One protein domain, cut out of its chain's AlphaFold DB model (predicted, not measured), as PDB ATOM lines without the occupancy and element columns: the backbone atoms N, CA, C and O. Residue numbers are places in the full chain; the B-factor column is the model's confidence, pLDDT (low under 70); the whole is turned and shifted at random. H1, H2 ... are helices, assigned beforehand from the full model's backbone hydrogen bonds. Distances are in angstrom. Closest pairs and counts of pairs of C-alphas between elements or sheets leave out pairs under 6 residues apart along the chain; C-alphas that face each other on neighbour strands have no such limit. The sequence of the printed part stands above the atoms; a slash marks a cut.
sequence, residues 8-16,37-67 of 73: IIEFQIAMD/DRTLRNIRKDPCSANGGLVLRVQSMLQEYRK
ATOM      1  N   ILE A   8     197.558 165.960 164.859       84.44
ATOM      2  CA  ILE A   8     198.966 165.541 164.861       84.44
ATOM      3  C   ILE A   8     199.161 164.337 163.942       84.44
ATOM      4  O   ILE A   8     200.088 164.312 163.131       84.44
ATOM      5  N   ILE A   9     198.270 163.354 164.063       87.75
ATOM      6  CA  ILE A   9     198.292 162.142 163.243       87.75
ATOM      7  C   ILE A   9     198.069 162.525 161.777       87.75
ATOM      8  O   ILE A   9     198.817 162.101 160.900       87.75
ATOM      9  N   GLU A  10     197.091 163.391 161.512       90.31
ATOM     10  CA  GLU A  10     196.802 163.901 160.171       90.31
ATOM     11  C   GLU A  10     197.988 164.652 159.566       90.31
ATOM     12  O   GLU A  10     198.292 164.476 158.386       90.31
ATOM     13  N   PHE A  11     198.694 165.456 160.359       91.75
ATOM     14  CA  PHE A  11     199.872 166.178 159.897       91.75
ATOM     15  C   PHE A  11     201.035 165.235 159.546       91.75
ATOM     16  O   PHE A  11     201.681 165.417 158.511       91.75
ATOM     17  N   GLN A  12     201.272 164.188 160.340       91.94
ATOM     18  CA  GLN A  12     202.269 163.162 160.015       91.94
ATOM     19  C   GLN A  12     201.904 162.394 158.739       91.94
ATOM     20  O   GLN A  12     202.739 162.267 157.843       91.94
ATOM     21  N   ILE A  13     200.639 161.979 158.609       93.56
ATOM     22  CA  ILE A  13     200.113 161.373 157.377       93.56
ATOM     23  C   ILE A  13     200.310 162.322 156.192       93.56
ATOM     24  O   ILE A  13     200.641 161.875 155.093       93.56
ATOM     25  N   ALA A  14     200.134 163.629 156.398       95.81
ATOM     26  CA  ALA A  14     200.306 164.606 155.340       95.81
ATOM     27  C   ALA A  14     201.763 164.706 154.866       95.81
ATOM     28  O   ALA A  14     202.010 164.669 153.659       95.81
ATOM     29  N   MET A  15     202.723 164.761 155.796       96.12
ATOM     30  CA  MET A  15     204.154 164.741 155.473       96.12
ATOM     31  C   MET A  15     204.536 163.481 154.686       96.12
ATOM     32  O   MET A  15     205.162 163.578 153.628       96.12
ATOM     33  N   ASP A  16     204.118 162.309 155.164       95.44
ATOM     34  CA  ASP A  16     204.408 161.035 154.503       95.44
ATOM     35  C   ASP A  16     203.743 160.941 153.126       95.44
ATOM     36  O   ASP A  16     204.352 160.462 152.168       95.44
ATOM     37  N   ASP A  37     216.788 170.042 157.687       93.56
ATOM     38  CA  ASP A  37     216.611 168.612 157.948       93.56
ATOM     39  C   ASP A  37     216.514 168.316 159.460       93.56
ATOM     40  O   ASP A  37     215.721 167.482 159.900       93.56
ATOM     41  N   ARG A  38     217.269 169.050 160.288       94.38
ATOM     42  CA  ARG A  38     217.187 168.986 161.753       94.38
ATOM     43  C   ARG A  38     215.812 169.409 162.263       94.38
ATOM     44  O   ARG A  38     215.256 168.726 163.121       94.38
ATOM     45  N   THR A  39     215.251 170.498 161.739       93.75
ATOM     46  CA  THR A  39     213.893 170.952 162.079       93.75
ATOM     47  C   THR A  39     212.863 169.886 161.718       93.75
ATOM     48  O   THR A  39     212.030 169.542 162.551       93.75
ATOM     49  N   LEU A  40     212.960 169.301 160.521       93.62
ATOM     50  CA  LEU A  40     212.064 168.225 160.092       93.62
ATOM     51  C   LEU A  40     212.167 166.991 161.008       93.62
ATOM     52  O   LEU A  40     211.150 166.428 161.415       93.62
ATOM     53  N   ARG A  41     213.387 166.596 161.395       92.56
ATOM     54  CA  ARG A  41     213.615 165.498 162.350       92.56
ATOM     55  C   ARG A  41     213.028 165.789 163.731       92.56
ATOM     56  O   ARG A  41     212.469 164.881 164.342       92.56
ATOM     57  N   ASN A  42     213.121 167.029 164.208       93.44
ATOM     58  CA  ASN A  42     212.504 167.436 165.470       93.44
ATOM     59  C   ASN A  42     210.977 167.357 165.398       93.44
ATOM     60  O   ASN A  42     210.375 166.760 166.281       93.44
ATOM     61  N   ILE A  43     210.371 167.843 164.312       92.44
ATOM     62  CA  ILE A  43     208.919 167.776 164.090       92.44
ATOM     63  C   ILE A  43     208.412 166.327 164.066       92.44
ATOM     64  O   ILE A  43     207.338 166.032 164.575       92.44
ATOM     65  N   ARG A  44     209.179 165.384 163.509       89.12
ATOM     66  CA  ARG A  44     208.788 163.962 163.533       89.12
ATOM     67  C   ARG A  44     208.784 163.363 164.934       89.12
ATOM     68  O   ARG A  44     207.938 162.524 165.223       89.12
ATOM     69  N   LYS A  45     209.735 163.774 165.777       89.88
ATOM     70  CA  LYS A  45     209.829 163.331 167.174       89.88
ATOM     71  C   LYS A  45     208.774 163.999 168.052       89.88
ATOM     72  O   LYS A  45     208.205 163.341 168.913       89.88
ATOM     73  N   ASP A  46     208.530 165.281 167.814       89.88
ATOM     74  CA  ASP A  46     207.553 166.099 168.518       89.88
ATOM     75  C   ASP A  46     206.751 166.949 167.515       89.88
ATOM     76  O   ASP A  46     207.150 168.068 167.175       89.88
ATOM     77  N   PRO A  47     205.609 166.442 167.027       86.31
ATOM     78  CA  PRO A  47     204.784 167.155 166.054       86.31
ATOM     79  C   PRO A  47     204.205 168.472 166.571       86.31
ATOM     80  O   PRO A  47     203.896 169.351 165.769       86.31
ATOM     81  N   CYS A  48     204.087 168.640 167.894       86.31
ATOM     82  CA  CYS A  48     203.635 169.892 168.504       86.31
ATOM     83  C   CYS A  48     204.659 171.024 168.349       86.31
ATOM     84  O   CYS A  48     204.301 172.189 168.501       86.31
ATOM     85  N   SER A  49     205.913 170.703 168.014       89.12
ATOM     86  CA  SER A  49     206.947 171.701 167.723       89.12
ATOM     87  C   SER A  49     206.775 172.385 166.360       89.12
ATOM     88  O   SER A  49     207.428 173.396 166.090       89.12
ATOM     89  N   ALA A  50     205.906 171.864 165.486       89.88
ATOM     90  CA  ALA A  50     205.607 172.496 164.210       89.88
ATOM     91  C   ALA A  50     204.743 173.747 164.413       89.88
ATOM     92  O   ALA A  50     203.687 173.704 165.042       89.88
ATOM     93  N   ASN A  51     205.156 174.869 163.820       89.62
ATOM     94  CA  ASN A  51     204.299 176.048 163.771       89.62
ATOM     95  C   ASN A  51     203.136 175.844 162.780       89.62
ATOM     96  O   ASN A  51     203.244 175.082 161.814       89.62
ATOM     97  N   GLY A  52     202.032 176.567 162.994       89.06
ATOM     98  CA  GLY A  52     200.824 176.432 162.172       89.06
ATOM     99  C   GLY A  52     201.046 176.712 160.680       89.06
ATOM    100  O   GLY A  52     200.448 176.048 159.841       89.06
ATOM    101  N   GLY A  53     201.956 177.626 160.328       92.25
ATOM    102  CA  GLY A  53     202.283 177.917 158.928       92.25
ATOM    103  C   GLY A  53     202.896 176.715 158.200       92.25
ATOM    104  O   GLY A  53     202.548 176.436 157.053       92.25
ATOM    105  N   LEU A  54     203.763 175.961 158.877       93.56
ATOM    106  CA  LEU A  54     204.372 174.753 158.326       93.56
ATOM    107  C   LEU A  54     203.345 173.626 158.176       93.56
ATOM    108  O   LEU A  54     203.347 172.937 157.154       93.56
ATOM    109  N   VAL A  55     202.428 173.490 159.139       92.94
ATOM    110  CA  VAL A  55     201.301 172.546 159.051       92.94
ATOM    111  C   VAL A  55     200.450 172.833 157.814       92.94
ATOM    112  O   VAL A  55     200.256 171.943 156.981       92.94
ATOM    113  N   LEU A  56     200.016 174.084 157.642       93.50
ATOM    114  CA  LEU A  56     199.205 174.504 156.495       93.50
ATOM    115  C   LEU A  56     199.942 174.307 155.165       93.50
ATOM    116  O   LEU A  56     199.346 173.858 154.187       93.50
ATOM    117  N   ARG A  57     201.252 174.579 155.123       95.50
ATOM    118  CA  ARG A  57     202.070 174.374 153.921       95.50
ATOM    119  C   ARG A  57     202.114 172.906 153.500       95.50
ATOM    120  O   ARG A  57     201.885 172.613 152.331       95.50
ATOM    121  N   VAL A  58     202.358 171.983 154.432       96.31
ATOM    122  CA  VAL A  58     202.365 170.538 154.136       96.31
ATOM    123  C   VAL A  58     200.989 170.069 153.657       96.31
ATOM    124  O   VAL A  58     200.902 169.330 152.677       96.31
ATOM    125  N   GLN A  59     199.911 170.523 154.302       94.62
ATOM    126  CA  GLN A  59     198.543 170.188 153.895       94.62
ATOM    127  C   GLN A  59     198.224 170.701 152.483       94.62
ATOM    128  O   GLN A  59     197.694 169.945 151.666       94.62
ATOM    129  N   SER A  60     198.612 171.940 152.166       96.19
ATOM    130  CA  SER A  60     198.460 172.523 150.828       96.19
ATOM    131  C   SER A  60     199.245 171.741 149.774       96.19
ATOM    132  O   SER A  60     198.712 171.457 148.704       96.19
ATOM    133  N   MET A  61     200.490 171.351 150.071       97.19
ATOM    134  CA  MET A  61     201.298 170.532 149.161       97.19
ATOM    135  C   MET A  61     200.633 169.181 148.896       97.19
ATOM    136  O   MET A  61     200.547 168.747 147.749       97.19
ATOM    137  N   LEU A  62     200.116 168.515 149.934       97.25
ATOM    138  CA  LEU A  62     199.419 167.245 149.750       97.25
ATOM    139  C   LEU A  62     198.163 167.402 148.884       97.25
ATOM    140  O   LEU A  62     197.914 166.557 148.024       97.25
ATOM    141  N   GLN A  63     197.376 168.459 149.096       96.88
ATOM    142  CA  GLN A  63     196.213 168.747 148.254       96.88
ATOM    143  C   GLN A  63     196.615 168.948 146.789       96.88
ATOM    144  O   GLN A  63     195.991 168.360 145.906       96.88
ATOM    145  N   GLU A  64     197.687 169.697 146.527       96.94
ATOM    146  CA  GLU A  64     198.208 169.906 145.174       96.94
ATOM    147  C   GLU A  64     198.584 168.579 144.498       96.94
ATOM    148  O   GLU A  64     198.173 168.320 143.365       96.94
ATOM    149  N   TYR A  65     199.311 167.700 145.194       97.06
ATOM    150  CA  TYR A  65     199.695 166.399 144.638       97.06
ATOM    151  C   TYR A  65     198.507 165.459 144.443       97.06
ATOM    152  O   TYR A  65     198.435 164.785 143.418       97.06
ATOM    153  N   ARG A  66     197.538 165.450 145.364       96.50
ATOM    154  CA  ARG A  66     196.295 164.680 145.191       96.50
ATOM    155  C   ARG A  66     195.501 165.152 143.977       96.50
ATOM    156  O   ARG A  66     194.992 164.311 143.240       96.50
ATOM    157  N   LYS A  67     195.437 166.467 143.746       97.19
ATOM    158  CA  LYS A  67     194.783 167.043 142.567       97.19
ATOM    159  C   LYS A  67     195.511 166.662 141.279       97.19
ATOM    160  O   LYS A  67     194.879 166.193 140.340       97.19
TER     161      LYS A  67
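This is residues 8 to 16 and 37 to 67 of the 73 residues of an uncharacterized protein of Lachnoclostridium sp. An14 (UniProt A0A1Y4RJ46). The short helix H1 packs at a slant on residues 55 to 62 of the longer helix H3, while a second short helix, H2, is set off from H3 and comes near H1. Residues 46 to 51, a short link, lead from H2 to H3, and the long axis of the whole reaches from H2 to the last residue of H3. The printed part has 40 residues, with three named helices in the order H1, H2, H3 and no named strand; the class is all helix. It is compact, with a radius of gyration of the C-alphas of 10.0 A, yet elongated in outline, with spans of 29 by 18 by 17 A.

H1, residues 8 to 16, and H2, residues 37 to 45, are close but not clearly touching. Their closest C-alphas, those of Gln 12 and Arg 44, are 7.5 A apart. These two helices run opposite ways at a steep tilt of 41 degrees. H1 touches H3, residues 52 to 67, and H3 touches H1 with residues 55 to 62 alone. The closest C-alphas of H1 and H3 are those of Ala 14 and Gln 59, 6.0 A apart. They run the same way at a steep tilt of 51 degrees. H2 and H3 are apart. In H1, H2 and H3 every O i to N i+4 pair is within hydrogen-bond range.

H1 begins at C-alpha 8, at (198.966, 165.541, 164.861), and measures 12.5 A from first to last C-alpha. H2 begins at C-alpha 37, at (216.611, 168.612, 157.948), and measures 12.6 A. H3, the longest helix with 16 residues, measures 22.6 A and ends at C-alpha 67, at (194.783, 167.043, 142.567).

The two C-alphas farthest apart, those of Arg 38 and Lys 67, are 29.6 A from each other. Residues 17 to 36 are not printed, and across this cut C-alphas 16 and 37 are 14.8 A apart. The mean pLDDT of the printed part is 92.8, and no printed residue is under 70.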